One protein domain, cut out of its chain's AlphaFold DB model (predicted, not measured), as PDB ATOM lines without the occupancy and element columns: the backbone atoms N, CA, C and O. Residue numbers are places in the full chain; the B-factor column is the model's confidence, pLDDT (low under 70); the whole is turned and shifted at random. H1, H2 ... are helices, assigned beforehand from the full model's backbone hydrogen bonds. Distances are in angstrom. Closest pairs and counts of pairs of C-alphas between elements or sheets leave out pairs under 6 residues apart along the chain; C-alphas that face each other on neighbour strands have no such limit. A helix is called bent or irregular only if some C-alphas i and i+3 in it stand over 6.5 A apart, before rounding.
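Overview. This is residues 6 to 59 and 67 to 124 of the 145 residues of an uncharacterized protein of Gordonia sp (UniProt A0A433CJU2). Four helical parts, H1, H2b, H3 and H5, form a loosely closed up-and-down bundle, drawn together at one end, while H1 and H3 splay apart toward the other. There the short H4 packs on H2a, the first arm of the bent helix H2. The printed part has 112 residues with five named helices, H1 to H5 in chain order, and no named strand; the class is all helix. The whole is compact, with a radius of gyration of the C-alphas of 14.1 A and spans of 39 by 33 by 24 A.

Along the chain. H2, residues 33 to 53, was assigned as one helix by its hydrogen bonds but is bent: C-alphas 40 and 43 are 6.7 A apart. Its arms are H2a, residues 33 to 40, and H2b, residues 43 to 53, 15.7 A long. H1, residues 6 to 25, begins at C-alpha 6 (-36.767, -14.944, -53.371) and is 30.1 A long. H3, residues 70 to 89, is 29.0 A long. H4 is residues 94 to 99. H5, residues 108 to 119, is 16.8 A long and ends at C-alpha 119 (-31.683, -13.174, -49.877).

Arrangement. H2b touches H3 at a shallow tilt of 30 degrees, opposite ways; the closest C-alphas, of Ala 49 and Ala 71, are 5.0 A apart. H2b touches residues 9 to 16 of H1, closest at C-alphas 43 and 16, 7.1 A. H1 touches H5 with residues 6 to 11 alone, C-alphas 7 and 115 being closest at 5.0 A. H2a touches H4, closest at C-alphas 34 and 95, 3.9 A. H1 and H3 are apart. Every O i to N i+4 pair is within hydrogen-bond range in H2a, H2b, H4 and H5; H1 and H3 each have 15 of 16.

Size, cuts and confidence. The two C-alphas farthest apart, of Asp 27 and Thr 122, are 41.7 A apart. Residues 60 to 66 are not printed, and C-alphas 59 and 67 are 16.8 A apart across this cut. Of the links printed whole, none is long. The pLDDT is under 70 at residues 20 to 31, 91 and 102 to 106.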
ATOM      1  N   TYR A   6     -36.759 -13.808 -52.446       96.06
ATOM      2  CA  TYR A   6     -36.767 -14.944 -53.371       96.06
ATOM      3  C   TYR A   6     -36.765 -16.304 -52.652       96.06
ATOM      4  O   TYR A   6     -37.638 -17.148 -52.883       96.06
ATOM      5  N   ASN A   7     -35.803 -16.529 -51.758       96.31
ATOM      6  CA  ASN A   7     -35.686 -17.775 -51.009       96.31
ATOM      7  C   ASN A   7     -36.772 -17.886 -49.932       96.31
ATOM      8  O   ASN A   7     -37.305 -18.977 -49.722       96.31
ATOM      9  N   VAL A   8     -37.168 -16.773 -49.305       96.62
ATOM     10  CA  VAL A   8     -38.264 -16.751 -48.316       96.62
ATOM     11  C   VAL A   8     -39.594 -17.208 -48.925       96.62
ATOM     12  O   VAL A   8     -40.307 -18.015 -48.325       96.62
ATOM     13  N   LYS A   9     -39.936 -16.747 -50.133       96.38
ATOM     14  CA  LYS A   9     -41.152 -17.169 -50.848       96.38
ATOM     15  C   LYS A   9     -41.140 -18.670 -51.132       96.38
ATOM     16  O   LYS A   9     -42.136 -19.351 -50.893       96.38
ATOM     17  N   ARG A  10     -39.998 -19.211 -51.569       94.50
ATOM     18  CA  ARG A  10     -39.827 -20.654 -51.824       94.50
ATOM     19  C   ARG A  10     -39.940 -21.484 -50.548       94.50
ATOM     20  O   ARG A  10     -40.613 -22.514 -50.555       94.50
ATOM     21  N   PHE A  11     -39.329 -21.019 -49.461       94.88
ATOM     22  CA  PHE A  11     -39.480 -21.618 -48.137       94.88
ATOM     23  C   PHE A  11     -40.955 -21.660 -47.718       94.88
ATOM     24  O   PHE A  11     -41.466 -22.720 -47.356       94.88
ATOM     25  N   PHE A  12     -41.665 -20.535 -47.849       95.38
ATOM     26  CA  PHE A  12     -43.084 -20.446 -47.514       95.38
ATOM     27  C   PHE A  12     -43.928 -21.482 -48.269       95.38
ATOM     28  O   PHE A  12     -44.744 -22.161 -47.647       95.38
ATOM     29  N   VAL A  13     -43.718 -21.646 -49.582       93.31
ATOM     30  CA  VAL A  13     -44.437 -22.655 -50.382       93.31
ATOM     31  C   VAL A  13     -44.174 -24.065 -49.855       93.31
ATOM     32  O   VAL A  13     -45.123 -24.825 -49.657       93.31
ATOM     33  N   GLY A  14     -42.913 -24.397 -49.565       90.19
ATOM     34  CA  GLY A  14     -42.539 -25.703 -49.015       90.19
ATOM     35  C   GLY A  14     -43.262 -26.020 -47.702       90.19
ATOM     36  O   GLY A  14     -43.844 -27.097 -47.560       90.19
ATOM     37  N   VAL A  15     -43.297 -25.065 -46.769       88.94
ATOM     38  CA  VAL A  15     -43.978 -25.236 -45.474       88.94
ATOM     39  C   VAL A  15     -45.503 -25.242 -45.623       88.94
ATOM     40  O   VAL A  15     -46.199 -26.000 -44.947       88.94
ATOM     41  N   ALA A  16     -46.067 -24.418 -46.505       86.56
ATOM     42  CA  ALA A  16     -47.507 -24.414 -46.740       86.56
ATOM     43  C   ALA A  16     -47.977 -25.774 -47.283       86.56
ATOM     44  O   ALA A  16     -48.959 -26.335 -46.790       86.56
ATOM     45  N   TRP A  17     -47.251 -26.336 -48.252       81.56
ATOM     46  CA  TRP A  17     -47.574 -27.626 -48.860       81.56
ATOM     47  C   TRP A  17     -47.364 -28.809 -47.916       81.56
ATOM     48  O   TRP A  17     -48.184 -29.729 -47.931       81.56
ATOM     49  N   SER A  18     -46.344 -28.787 -47.050       78.88
ATOM     50  CA  SER A  18     -46.189 -29.824 -46.019       78.88
ATOM     51  C   SER A  18     -47.389 -29.853 -45.064       78.88
ATOM     52  O   SER A  18     -47.898 -30.927 -44.741       78.88
ATOM     53  N   GLY A  19     -47.916 -28.678 -44.703       71.25
ATOM     54  CA  GLY A  19     -49.128 -28.551 -43.897       71.25
ATOM     55  C   GLY A  19     -50.378 -29.084 -44.593       71.25
ATOM     56  O   GLY A  19     -51.177 -29.784 -43.971       71.25
ATOM     57  N   PHE A  20     -50.552 -28.790 -45.885       64.56
ATOM     58  CA  PHE A  20     -51.646 -29.367 -46.674       64.56
ATOM     59  C   PHE A  20     -51.547 -30.892 -46.764       64.56
ATOM     60  O   PHE A  20     -52.547 -31.569 -46.531       64.56
ATOM     61  N   GLY A  21     -50.351 -31.428 -47.016       63.44
ATOM     62  CA  GLY A  21     -50.107 -32.869 -47.020       63.44
ATOM     63  C   GLY A  21     -50.460 -33.513 -45.679       63.44
ATOM     64  O   GLY A  21     -51.228 -34.466 -45.646       63.44
ATOM     65  N   ALA A  22     -49.991 -32.952 -44.561       62.47
ATOM     66  CA  ALA A  22     -50.288 -33.478 -43.227       62.47
ATOM     67  C   ALA A  22     -51.800 -33.515 -42.926       62.47
ATOM     68  O   ALA A  22     -52.303 -34.500 -42.387       62.47
ATOM     69  N   ARG A  23     -52.541 -32.476 -43.332       65.75
ATOM     70  CA  ARG A  23     -54.002 -32.376 -43.155       65.75
ATOM     71  C   ARG A  23     -54.799 -33.325 -44.052       65.75
ATOM     72  O   ARG A  23     -55.925 -33.666 -43.719       65.75
ATOM     73  N   GLN A  24     -54.248 -33.740 -45.192       59.66
ATOM     74  CA  GLN A  24     -54.919 -34.682 -46.090       59.66
ATOM     75  C   GLN A  24     -55.005 -36.095 -45.488       59.66
ATOM     76  O   GLN A  24     -55.927 -36.842 -45.815       59.66
ATOM     77  N   PHE A  25     -54.059 -36.462 -44.618       59.75
ATOM     78  CA  PHE A  25     -53.973 -37.802 -44.030       59.75
ATOM     79  C   PHE A  25     -54.461 -37.881 -42.580       59.75
ATOM     80  O   PHE A  25     -54.737 -38.981 -42.103       59.75
ATOM     81  N   VAL A  26     -54.576 -36.749 -41.876       60.19
ATOM     82  CA  VAL A  26     -54.999 -36.704 -40.471       60.19
ATOM     83  C   VAL A  26     -55.881 -35.480 -40.221       60.19
ATOM     84  O   VAL A  26     -55.547 -34.377 -40.654       60.19
ATOM     85  N   ASP A  27     -56.994 -35.661 -39.502       59.81
ATOM     86  CA  ASP A  27     -57.890 -34.563 -39.119       59.81
ATOM     87  C   ASP A  27     -57.133 -33.481 -38.329       59.81
ATOM     88  O   ASP A  27     -56.246 -33.782 -37.527       59.81
ATOM     89  N   THR A  28     -57.488 -32.205 -38.511       54.44
ATOM     90  CA  THR A  28     -56.750 -31.058 -37.932       54.44
ATOM     91  C   THR A  28     -56.598 -31.116 -36.406       54.44
ATOM     92  O   THR A  28     -55.649 -30.559 -35.850       54.44
ATOM     93  N   GLU A  29     -57.523 -31.791 -35.722       56.91
ATOM     94  CA  GLU A  29     -57.520 -31.982 -34.268       56.91
ATOM     95  C   GLU A  29     -56.582 -33.097 -33.792       56.91
ATOM     96  O   GLU A  29     -56.266 -33.161 -32.604       56.91
ATOM     97  N   MET A  30     -56.095 -33.934 -34.708       60.38
ATOM     98  CA  MET A  30     -55.138 -35.006 -34.441       60.38
ATOM     99  C   MET A  30     -53.690 -34.595 -34.733       60.38
ATOM    100  O   MET A  30     -52.763 -35.330 -34.400       60.38
ATOM    101  N   LEU A  31     -53.473 -33.411 -35.320       66.38
ATOM    102  CA  LEU A  31     -52.135 -32.840 -35.431       66.38
ATOM    103  C   LEU A  31     -51.601 -32.493 -34.043       66.38
ATOM    104  O   LEU A  31     -52.268 -31.811 -33.255       66.38
ATOM    105  N   HIS A  32     -50.365 -32.914 -33.797       76.19
ATOM    106  CA  HIS A  32     -49.579 -32.557 -32.625       76.19
ATOM    107  C   HIS A  32     -49.616 -31.025 -32.406       76.19
ATOM    108  O   HIS A  32     -49.421 -30.282 -33.380       76.19
ATOM    109  N   PRO A  33     -49.928 -30.526 -31.194       79.81
ATOM    110  CA  PRO A  33     -50.021 -29.103 -30.854       79.81
ATOM    111  C   PRO A  33     -48.998 -28.172 -31.523       79.81
ATOM    112  O   PRO A  33     -49.393 -27.124 -32.042       79.81
ATOM    113  N   GLY A  34     -47.723 -28.565 -31.601       80.88
ATOM    114  CA  GLY A  34     -46.684 -27.781 -32.289       80.88
ATOM    115  C   GLY A  34     -46.959 -27.549 -33.784       80.88
ATOM    116  O   GLY A  34     -46.935 -26.412 -34.257       80.88
ATOM    117  N   LEU A  35     -47.318 -28.603 -34.527       83.50
ATOM    118  CA  LEU A  35     -47.667 -28.508 -35.955       83.50
ATOM    119  C   LEU A  35     -48.961 -27.726 -36.176       83.50
ATOM    120  O   LEU A  35     -49.093 -26.976 -37.146       83.50
ATOM    121  N   ARG A  36     -49.921 -27.868 -35.258       84.62
ATOM    122  CA  ARG A  36     -51.163 -27.094 -35.291       84.62
ATOM    123  C   ARG A  36     -50.881 -25.605 -35.136       84.62
ATOM    124  O   ARG A  36     -51.403 -24.808 -35.913       84.62
ATOM    125  N   PHE A  37     -50.040 -25.228 -34.175       87.38
ATOM    126  CA  PHE A  37     -49.635 -23.839 -33.980       87.38
ATOM    127  C   PHE A  37     -48.850 -23.306 -35.187       87.38
ATOM    128  O   PHE A  37     -49.172 -22.231 -35.697       87.38
ATOM    129  N   LEU A  38     -47.904 -24.086 -35.722       89.25
ATOM    130  CA  LEU A  38     -47.156 -23.726 -36.927       89.25
ATOM    131  C   LEU A  38     -48.094 -23.411 -38.106       89.25
ATOM    132  O   LEU A  38     -48.064 -22.307 -38.649       89.25
ATOM    133  N   HIS A  39     -48.970 -24.345 -38.485       88.75
ATOM    134  CA  HIS A  39     -49.766 -24.203 -39.708       88.75
ATOM    135  C   HIS A  39     -51.043 -23.364 -39.557       88.75
ATOM    136  O   HIS A  39     -51.570 -22.895 -40.569       88.75
ATOM    137  N   ASN A  40     -51.559 -23.164 -38.338       88.19
ATOM    138  CA  ASN A  40     -52.760 -22.348 -38.108       88.19
ATOM    139  C   ASN A  40     -52.442 -20.931 -37.613       88.19
ATOM    140  O   ASN A  40     -53.297 -20.055 -37.727       88.19
ATOM    141  N   VAL A  41     -51.241 -20.693 -37.074       90.44
ATOM    142  CA  VAL A  41     -50.850 -19.388 -36.522       90.44
ATOM    143  C   VAL A  41     -49.622 -18.835 -37.236       90.44
ATOM    144  O   VAL A  41     -49.714 -17.786 -37.868       90.44
ATOM    145  N   VAL A  42     -48.488 -19.532 -37.188       92.62
ATOM    146  CA  VAL A  42     -47.198 -18.987 -37.651       92.62
ATOM    147  C   VAL A  42     -47.158 -18.798 -39.169       92.62
ATOM    148  O   VAL A  42     -46.867 -17.701 -39.641       92.62
ATOM    149  N   VAL A  43     -47.512 -19.824 -39.948       93.38
ATOM    150  CA  VAL A  43     -47.500 -19.783 -41.423       93.38
ATOM    151  C   VAL A  43     -48.443 -18.702 -41.979       93.38
ATOM    152  O   VAL A  43     -47.999 -17.915 -42.817       93.38
ATOM    153  N   PRO A  44     -49.699 -18.559 -41.503       94.44
ATOM    154  CA  PRO A  44     -50.554 -17.438 -41.904       94.44
ATOM    155  C   PRO A  44     -49.972 -16.054 -41.591       94.44
ATOM    156  O   PRO A  44     -50.220 -15.105 -42.335       94.44
ATOM    157  N   LYS A  45     -49.204 -15.904 -40.505       96.12
ATOM    158  CA  LYS A  45     -48.552 -14.631 -40.164       96.12
ATOM    159  C   LYS A  45     -47.315 -14.354 -41.011       96.12
ATOM    160  O   LYS A  45     -47.140 -13.210 -41.425       96.12
ATOM    161  N   LEU A  46     -46.542 -15.380 -41.362       96.62
ATOM    162  CA  LEU A  46     -45.472 -15.252 -42.353       96.62
ATOM    163  C   LEU A  46     -46.034 -14.818 -43.715       96.62
ATOM    164  O   LEU A  46     -45.505 -13.898 -44.330       96.62
ATOM    165  N   TRP A  47     -47.150 -15.411 -44.150       96.44
ATOM    166  CA  TRP A  47     -47.847 -14.996 -45.371       96.44
ATOM    167  C   TRP A  47     -48.230 -13.508 -45.350       96.44
ATOM    168  O   TRP A  47     -47.977 -12.787 -46.311       96.44
ATOM    169  N   GLN A  48     -48.785 -13.023 -44.232       97.31
ATOM    170  CA  GLN A  48     -49.120 -11.603 -44.059       97.31
ATOM    171  C   GLN A  48     -47.886 -10.696 -44.131       97.31
ATOM    172  O   GLN A  48     -47.967  -9.614 -44.709       97.31
ATOM    173  N   ALA A  49     -46.751 -11.129 -43.578       97.56
ATOM    174  CA  ALA A  49     -45.498 -10.386 -43.669       97.56
ATOM    175  C   ALA A  49     -44.974 -10.327 -45.112       97.56
ATOM    176  O   ALA A  49     -44.593  -9.254 -45.572       97.56
ATOM    177  N   ILE A  50     -45.028 -11.441 -45.854       97.69
ATOM    178  CA  ILE A  50     -44.629 -11.462 -47.268       97.69
ATOM    179  C   ILE A  50     -45.519 -10.522 -48.086       97.69
ATOM    180  O   ILE A  50     -44.994  -9.720 -48.844       97.69
ATOM    181  N   LEU A  51     -46.842 -10.559 -47.900       97.75
ATOM    182  CA  LEU A  51     -47.761  -9.668 -48.617       97.75
ATOM    183  C   LEU A  51     -47.564  -8.181 -48.295       97.75
ATOM    184  O   LEU A  51     -47.890  -7.329 -49.117       97.75
ATOM    185  N   ALA A  52     -47.059  -7.848 -47.108       97.81
ATOM    186  CA  ALA A  52     -46.749  -6.464 -46.767       97.81
ATOM    187  C   ALA A  52     -45.542  -5.934 -47.562       97.81
ATOM    188  O   ALA A  52     -45.542  -4.773 -47.964       97.81
ATOM    189  N   ASP A  53     -44.543  -6.786 -47.809       96.75
ATOM    190  CA  ASP A  53     -43.351  -6.456 -48.596       96.75
ATOM    191  C   ASP A  53     -43.564  -6.671 -50.121       96.75
ATOM    192  O   ASP A  53     -42.937  -5.994 -50.945       96.75
ATOM    193  N   ASP A  54     -44.475  -7.572 -50.506       97.38
ATOM    194  CA  ASP A  54     -44.880  -7.896 -51.880       97.38
ATOM    195  C   ASP A  54     -46.404  -8.133 -52.004       97.38
ATOM    196  O   ASP A  54     -46.873  -9.276 -51.976       97.38
ATOM    197  N   PRO A  55     -47.205  -7.067 -52.184       96.94
ATOM    198  CA  PRO A  55     -48.665  -7.174 -52.249       96.94
ATOM    199  C   PRO A  55     -49.210  -7.974 -53.438       96.94
ATOM    200  O   PRO A  55     -50.377  -8.363 -53.423       96.94
ATOM    201  N   ALA A  56     -48.404  -8.177 -54.484       95.69
ATOM    202  CA  ALA A  56     -48.803  -8.915 -55.678       95.69
ATOM    203  C   ALA A  56     -48.477 -10.413 -55.583       95.69
ATOM    204  O   ALA A  56     -48.858 -11.172 -56.477       95.69
ATOM    205  N   TYR A  57     -47.772 -10.839 -54.531       95.62
ATOM    206  CA  TYR A  57     -47.320 -12.213 -54.391       95.62
ATOM    207  C   TYR A  57     -48.490 -13.203 -54.364       95.62
ATOM    208  O   TYR A  57     -49.434 -13.079 -53.581       95.62
ATOM    209  N   ASN A  58     -48.391 -14.228 -55.210       92.69
ATOM    210  CA  ASN A  58     -49.280 -15.380 -55.239       92.69
ATOM    211  C   ASN A  58     -48.441 -16.659 -55.462       92.69
ATOM    212  O   ASN A  58     -47.779 -16.748 -56.493       92.69
ATOM    213  N   PRO A  59     -48.490 -17.659 -54.558       89.75
ATOM    214  CA  PRO A  59     -47.785 -18.934 -54.672       89.75
ATOM    215  C   PRO A  59     -48.078 -19.710 -55.955       89.75
ATOM    216  O   PRO A  59     -47.235 -20.475 -56.410       89.75
ATOM    217  N   THR A  67     -40.795  -5.367 -52.764       94.56
ATOM    218  CA  THR A  67     -40.305  -3.988 -52.598       94.56
ATOM    219  C   THR A  67     -39.258  -3.863 -51.487       94.56
ATOM    220  O   THR A  67     -38.506  -2.888 -51.444       94.56
ATOM    221  N   GLY A  68     -39.185  -4.863 -50.607       94.12
ATOM    222  CA  GLY A  68     -38.257  -4.951 -49.489       94.12
ATOM    223  C   GLY A  68     -38.404  -6.279 -48.745       94.12
ATOM    224  O   GLY A  68     -39.001  -7.219 -49.254       94.12
ATOM    225  N   ALA A  69     -37.842  -6.343 -47.540       95.00
ATOM    226  CA  ALA A  69     -37.947  -7.495 -46.634       95.00
ATOM    227  C   ALA A  69     -38.222  -7.051 -45.184       95.00
ATOM    228  O   ALA A  69     -37.846  -7.727 -44.225       95.00
ATOM    229  N   GLY A  70     -38.764  -5.842 -45.002       94.81
ATOM    230  CA  GLY A  70     -38.870  -5.202 -43.694       94.81
ATOM    231  C   GLY A  70     -39.887  -5.897 -42.794       94.81
ATOM    232  O   GLY A  70     -39.602  -6.142 -41.619       94.81
ATOM    233  N   ALA A  71     -41.045  -6.258 -43.348       96.12
ATOM    234  CA  ALA A  71     -42.083  -6.955 -42.604       96.12
ATOM    235  C   ALA A  71     -41.658  -8.388 -42.255       96.12
ATOM    236  O   ALA A  71     -41.874  -8.825 -41.123       96.12
ATOM    237  N   VAL A  72     -40.987  -9.094 -43.172       95.44
ATOM    238  CA  VAL A  72     -40.440 -10.435 -42.898       95.44
ATOM    239  C   VAL A  72     -39.358 -10.390 -41.812       95.44
ATOM    240  O   VAL A  72     -39.402 -11.179 -40.869       95.44
ATOM    241  N   LYS A  73     -38.430  -9.426 -41.872       93.94
ATOM    242  CA  LYS A  73     -37.410  -9.225 -40.824       93.94
ATOM    243  C   LYS A  73     -38.035  -8.935 -39.457       93.94
ATOM    244  O   LYS A  73     -37.568  -9.454 -38.445       93.94
ATOM    245  N   PHE A  74     -39.100  -8.134 -39.416       92.31
ATOM    246  CA  PHE A  74     -39.833  -7.865 -38.178       92.31
ATOM    247  C   PHE A  74     -40.548  -9.113 -37.645       92.31
ATOM    248  O   PHE A  74     -40.502  -9.380 -36.446       92.31
ATOM    249  N   PHE A  75     -41.171  -9.902 -38.522       94.25
ATOM    250  CA  PHE A  75     -41.797 -11.173 -38.157       94.25
ATOM    251  C   PHE A  75     -40.795 -12.145 -37.521       94.25
ATOM    252  O   PHE A  75     -41.089 -12.730 -36.479       94.25
ATOM    253  N   VAL A  76     -39.596 -12.262 -38.099       91.94
ATOM    254  CA  VAL A  76     -38.495 -13.059 -37.538       91.94
ATOM    255  C   VAL A  76     -38.128 -12.568 -36.134       91.94
ATOM    256  O   VAL A  76     -38.148 -13.357 -35.194       91.94
ATOM    257  N   ALA A  77     -37.902 -11.265 -35.951       88.69
ATOM    258  CA  ALA A  77     -37.595 -10.698 -34.633       88.69
ATOM    259  C   ALA A  77     -38.719 -10.935 -33.603       88.69
ATOM    260  O   ALA A  77     -38.455 -11.167 -32.424       88.69
ATOM    261  N   PHE A  78     -39.984 -10.903 -34.034       89.50
ATOM    262  CA  PHE A  78     -41.127 -11.214 -33.177       89.50
ATOM    263  C   PHE A  78     -41.151 -12.689 -32.745       89.50
ATOM    264  O   PHE A  78     -41.418 -12.976 -31.577       89.50
ATOM    265  N   LEU A  79     -40.845 -13.622 -33.653       89.00
ATOM    266  CA  LEU A  79     -40.734 -15.044 -33.320       89.00
ATOM    267  C   LEU A  79     -39.554 -15.340 -32.391       89.00
ATOM    268  O   LEU A  79     -39.708 -16.156 -31.487       89.00
ATOM    269  N   GLU A  80     -38.418 -14.655 -32.549       85.12
ATOM    270  CA  GLU A  80     -37.316 -14.705 -31.572       85.12
ATOM    271  C   GLU A  80     -37.786 -14.196 -30.202       85.12
ATOM    272  O   GLU A  80     -37.542 -14.837 -29.186       85.12
ATOM    273  N   GLY A  81     -38.567 -13.108 -30.191       83.44
ATOM    274  CA  GLY A  81     -39.376 -12.637 -29.063       83.44
ATOM    275  C   GLY A  81     -40.090 -13.757 -28.309       83.44
ATOM    276  O   GLY A  81     -39.910 -13.955 -27.105       83.44
ATOM    277  N   PHE A  82     -40.932 -14.472 -29.049       86.56
ATOM    278  CA  PHE A  82     -41.759 -15.557 -28.539       86.56
ATOM    279  C   PHE A  82     -40.928 -16.758 -28.073       86.56
ATOM    280  O   PHE A  82     -41.229 -17.320 -27.021       86.56
ATOM    281  N   ARG A  83     -39.853 -17.103 -28.792       83.88
ATOM    282  CA  ARG A  83     -38.928 -18.187 -28.440       83.88
ATOM    283  C   ARG A  83     -38.435 -18.070 -27.003       83.88
ATOM    284  O   ARG A  83     -38.482 -19.048 -26.266       83.88
ATOM    285  N   GLU A  84     -37.984 -16.890 -26.586       80.94
ATOM    286  CA  GLU A  84     -37.429 -16.715 -25.238       80.94
ATOM    287  C   GLU A  84     -38.481 -16.947 -24.147       80.94
ATOM    288  O   GLU A  84     -38.183 -17.546 -23.116       80.94
ATOM    289  N   TRP A  85     -39.724 -16.525 -24.379       81.75
ATOM    290  CA  TRP A  85     -40.821 -16.800 -23.453       81.75
ATOM    291  C   TRP A  85     -41.214 -18.274 -23.447       81.75
ATOM    292  O   TRP A  85     -41.436 -18.833 -22.374       81.75
ATOM    293  N   GLU A  86     -41.248 -18.912 -24.615       83.31
ATOM    294  CA  GLU A  86     -41.575 -20.331 -24.732       83.31
ATOM    295  C   GLU A  86     -40.506 -21.206 -24.062       83.31
ATOM    296  O   GLU A  86     -40.855 -22.153 -23.365       83.31
ATOM    297  N   MET A  87     -39.216 -20.847 -24.158       77.88
ATOM    298  CA  MET A  87     -38.138 -21.560 -23.454       77.88
ATOM    299  C   MET A  87     -38.292 -21.493 -21.929       77.88
ATOM    300  O   MET A  87     -37.952 -22.446 -21.233       77.88
ATOM    301  N   LEU A  88     -38.789 -20.373 -21.395       77.69
ATOM    302  CA  LEU A  88     -38.997 -20.201 -19.954       77.69
ATOM    303  C   LEU A  88     -40.262 -20.903 -19.463       77.69
ATOM    304  O   LEU A  88     -40.264 -21.474 -18.374       77.69
ATOM    305  N   ALA A  89     -41.341 -20.818 -20.239       82.56
ATOM    306  CA  ALA A  89     -42.645 -21.331 -19.846       82.56
ATOM    307  C   ALA A  89     -42.780 -22.838 -20.104       82.56
ATOM    308  O   ALA A  89     -43.305 -23.553 -19.253       82.56
ATOM    309  N   ASN A  90     -42.295 -23.316 -21.255       81.00
ATOM    310  CA  ASN A  90     -42.516 -24.669 -21.764       81.00
ATOM    311  C   ASN A  90     -41.266 -25.219 -22.499       81.00
ATOM    312  O   ASN A  90     -41.345 -25.530 -23.691       81.00
ATOM    313  N   PRO A  91     -40.110 -25.395 -21.830       68.50
ATOM    314  CA  PRO A  91     -38.858 -25.805 -22.487       68.50
ATOM    315  C   PRO A  91     -38.904 -27.184 -23.168       68.50
ATOM    316  O   PRO A  91     -38.088 -27.456 -24.041       68.50
ATOM    317  N   THR A  92     -39.833 -28.057 -22.775       71.19
ATOM    318  CA  THR A  92     -40.083 -29.378 -23.389       71.19
ATOM    319  C   THR A  92     -41.392 -29.412 -24.184       71.19
ATOM    320  O   THR A  92     -41.929 -30.473 -24.502       71.19
ATOM    321  N   GLY A  93     -41.968 -28.235 -24.440       77.81
ATOM    322  CA  GLY A  93     -43.223 -28.083 -25.149       77.81
ATOM    323  C   GLY A  93     -43.079 -28.446 -26.621       77.81
ATOM    324  O   GLY A  93     -42.091 -28.154 -27.285       77.81
ATOM    325  N   GLU A  94     -44.118 -29.041 -27.180       78.38
ATOM    326  CA  GLU A  94     -44.130 -29.449 -28.584       78.38
ATOM    327  C   GLU A  94     -43.988 -28.277 -29.569       78.38
ATOM    328  O   GLU A  94     -43.480 -28.443 -30.677       78.38
ATOM    329  N   VAL A  95     -44.441 -27.084 -29.168       82.62
ATOM    330  CA  VAL A  95     -44.268 -25.827 -29.916       82.62
ATOM    331  C   VAL A  95     -42.789 -25.462 -30.004       82.62
ATOM    332  O   VAL A  95     -42.314 -25.123 -31.087       82.62
ATOM    333  N   TRP A  96     -42.058 -25.590 -28.894       81.00
ATOM    334  CA  TRP A  96     -40.615 -25.378 -28.854       81.00
ATOM    335  C   TRP A  96     -39.893 -26.309 -29.830       81.00
ATOM    336  O   TRP A  96     -39.161 -25.841 -30.701       81.00
ATOM    337  N   HIS A  97     -40.182 -27.609 -29.746       77.56
ATOM    338  CA  HIS A  97     -39.540 -28.631 -30.570       77.56
ATOM    339  C   HIS A  97     -39.775 -28.448 -32.074       77.56
ATOM    340  O   HIS A  97     -38.864 -28.627 -32.870       77.56
ATOM    341  N   VAL A  98     -40.990 -28.077 -32.485       81.44
ATOM    342  CA  VAL A  98     -41.326 -27.942 -33.915       81.44
ATOM    343  C   VAL A  98     -40.765 -26.657 -34.528       81.44
ATOM    344  O   VAL A  98     -40.445 -26.628 -35.716       81.44
ATOM    345  N   ILE A  99     -40.698 -25.575 -33.751       83.19
ATOM    346  CA  ILE A  99     -40.431 -24.240 -34.301       83.19
ATOM    347  C   ILE A  99     -38.988 -23.809 -34.074       83.19
ATOM    348  O   ILE A  99     -38.447 -23.115 -34.930       83.19
ATOM    349  N   PHE A 100     -38.387 -24.188 -32.944       81.81
ATOM    350  CA  PHE A 100     -37.142 -23.594 -32.454       81.81
ATOM    351  C   PHE A 100     -36.030 -24.594 -32.134       81.81
ATOM    352  O   PHE A 100     -34.881 -24.167 -31.977       81.81
ATOM    353  N   GLU A 101     -36.342 -25.881 -31.959       78.31
ATOM    354  CA  GLU A 101     -35.328 -26.899 -31.696       78.31
ATOM    355  C   GLU A 101     -34.916 -27.611 -32.980       78.31
ATOM    356  O   GLU A 101     -35.728 -28.231 -33.663       78.31
ATOM    357  N   GLN A 102     -33.622 -27.548 -33.276       67.06
ATOM    358  CA  GLN A 102     -33.036 -28.160 -34.455       67.06
ATOM    359  C   GLN A 102     -33.143 -29.693 -34.390       67.06
ATOM    360  O   GLN A 102     -32.410 -30.354 -33.650       67.06
ATOM    361  N   GLY A 103     -34.042 -30.271 -35.189       63.94
ATOM    362  CA  GLY A 103     -34.132 -31.715 -35.389       63.94
ATOM    363  C   GLY A 103     -33.131 -32.235 -36.429       63.94
ATOM    364  O   GLY A 103     -32.364 -31.480 -37.027       63.94
ATOM    365  N   GLN A 104     -33.188 -33.539 -36.735       57.25
ATOM    366  CA  GLN A 104     -32.389 -34.154 -37.816       57.25
ATOM    367  C   GLN A 104     -32.605 -33.509 -39.196       57.25
ATOM    368  O   GLN A 104     -31.742 -33.621 -40.065       57.25
ATOM    369  N   HIS A 105     -33.747 -32.849 -39.398       57.81
ATOM    370  CA  HIS A 105     -34.126 -32.204 -40.653       57.81
ATOM    371  C   HIS A 105     -34.194 -30.673 -40.553       57.81
ATOM    372  O   HIS A 105     -34.755 -30.052 -41.447       57.81
ATOM    373  N   GLY A 106     -33.614 -30.077 -39.503       69.50
ATOM    374  CA  GLY A 106     -33.725 -28.643 -39.226       69.50
ATOM    375  C   GLY A 106     -34.942 -28.289 -38.371       69.50
ATOM    376  O   GLY A 106     -35.615 -29.170 -37.829       69.50
ATOM    377  N   ASP A 107     -35.183 -26.989 -38.232       84.00
ATOM    378  CA  ASP A 107     -36.329 -26.393 -37.546       84.00
ATOM    379  C   ASP A 107     -36.871 -25.219 -38.365       84.00
ATOM    380  O   ASP A 107     -36.148 -24.609 -39.158       84.00
ATOM    381  N   PHE A 108     -38.151 -24.889 -38.174       89.31
ATOM    382  CA  PHE A 108     -38.807 -23.839 -38.956       89.31
ATOM    383  C   PHE A 108     -38.065 -22.498 -38.878       89.31
ATOM    384  O   PHE A 108     -37.935 -21.803 -39.888       89.31
ATOM    385  N   MET A 109     -37.608 -22.114 -37.683       89.31
ATOM    386  CA  MET A 109     -36.972 -20.823 -37.464       89.31
ATOM    387  C   MET A 109     -35.589 -20.762 -38.117       89.31
ATOM    388  O   MET A 109     -35.270 -19.780 -38.791       89.31
ATOM    389  N   GLY A 110     -34.782 -21.809 -37.955       86.81
ATOM    390  CA  GLY A 110     -33.474 -21.951 -38.580       86.81
ATOM    391  C   GLY A 110     -33.556 -21.878 -40.102       86.81
ATOM    392  O   GLY A 110     -32.818 -21.105 -40.717       86.81
ATOM    393  N   ASP A 111     -34.504 -22.598 -40.702       90.94
ATOM    394  CA  ASP A 111     -34.698 -22.621 -42.153       90.94
ATOM    395  C   ASP A 111     -35.195 -21.272 -42.700       90.94
ATOM    396  O   ASP A 111     -34.714 -20.804 -43.736       90.94
ATOM    397  N   LEU A 112     -36.104 -20.595 -41.987       93.06
ATOM    398  CA  LEU A 112     -36.557 -19.250 -42.352       93.06
ATOM    399  C   LEU A 112     -35.413 -18.228 -42.281       93.06
ATOM    400  O   LEU A 112     -35.253 -17.410 -43.190       93.06
ATOM    401  N   CYS A 113     -34.596 -18.281 -41.226       90.88
ATOM    402  CA  CYS A 113     -33.411 -17.436 -41.092       90.88
ATOM    403  C   CYS A 113     -32.396 -17.713 -42.207       90.88
ATOM    404  O   CYS A 113     -31.851 -16.772 -42.777       90.88
ATOM    405  N   ALA A 114     -32.165 -18.979 -42.562       90.06
ATOM    406  CA  ALA A 114     -31.272 -19.344 -43.658       90.06
ATOM    407  C   ALA A 114     -31.775 -18.811 -45.010       90.06
ATOM    408  O   ALA A 114     -30.985 -18.265 -45.782       90.06
ATOM    409  N   ALA A 115     -33.083 -18.901 -45.274       93.75
ATOM    410  CA  ALA A 115     -33.695 -18.333 -46.472       93.75
ATOM    411  C   ALA A 115     -33.502 -16.810 -46.540       93.75
ATOM    412  O   ALA A 115     -33.083 -16.280 -47.568       93.75
ATOM    413  N   LEU A 116     -33.725 -16.108 -45.427       93.06
ATOM    414  CA  LEU A 116     -33.556 -14.658 -45.363       93.06
ATOM    415  C   LEU A 116     -32.083 -14.227 -45.479       93.06
ATOM    416  O   LEU A 116     -31.793 -13.229 -46.130       93.06
ATOM    417  N   GLN A 117     -31.145 -14.994 -44.915       91.88
ATOM    418  CA  GLN A 117     -29.701 -14.767 -45.067       91.88
ATOM    419  C   GLN A 117     -29.232 -14.993 -46.514       91.88
ATOM    420  O   GLN A 117     -28.300 -14.335 -46.972       91.88
ATOM    421  N   ALA A 118     -29.857 -15.927 -47.238       92.75
ATOM    422  CA  ALA A 118     -29.567 -16.162 -48.649       92.75
ATOM    423  C   ALA A 118     -30.037 -14.995 -49.536       92.75
ATOM    424  O   ALA A 118     -29.354 -14.657 -50.502       92.75
ATOM    425  N   ASP A 119     -31.165 -14.364 -49.189       93.44
ATOM    426  CA  ASP A 119     -31.683 -13.174 -49.877       93.44
ATOM    427  C   ASP A 119     -30.949 -11.878 -49.467       93.44
ATOM    428  O   ASP A 119     -30.737 -10.991 -50.298       93.44
ATOM    429  N   ASP A 120     -30.516 -11.767 -48.207       91.56
ATOM    430  CA  ASP A 120     -29.739 -10.646 -47.670       91.56
ATOM    431  C   ASP A 120     -28.580 -11.137 -46.777       91.56
ATOM    432  O   ASP A 120     -28.730 -11.254 -45.557       91.56
ATOM    433  N   PRO A 121     -27.378 -11.355 -47.345       89.12
ATOM    434  CA  PRO A 121     -26.219 -11.834 -46.587       89.12
ATOM    435  C   PRO A 121     -25.715 -10.867 -45.511       89.12
ATOM    436  O   PRO A 121     -24.936 -11.271 -44.647       89.12
ATOM    437  N   THR A 122     -26.107  -9.590 -45.581       88.06
ATOM    438  CA  THR A 122     -25.702  -8.556 -44.618       88.06
ATOM    439  C   THR A 122     -26.663  -8.442 -43.443       88.06
ATOM    440  O   THR A 122     -26.311  -7.862 -42.411       88.06
ATOM    441  N   TRP A 123     -27.864  -9.007 -43.580       85.88
ATOM    442  CA  TRP A 123     -28.787  -9.152 -42.473       85.88
ATOM    443  C   TRP A 123     -28.181 -10.080 -41.421       85.88
ATOM    444  O   TRP A 123     -27.494 -11.052 -41.723       85.88
ATOM    445  N   ALA A 124     -28.414  -9.746 -40.159       74.06
ATOM    446  CA  ALA A 124     -28.075 -10.595 -39.038       74.06
ATOM    447  C   ALA A 124     -29.323 -10.721 -38.158       74.06
ATOM    448  O   ALA A 124     -29.977  -9.698 -37.908       74.06
TER     449      ALA A 124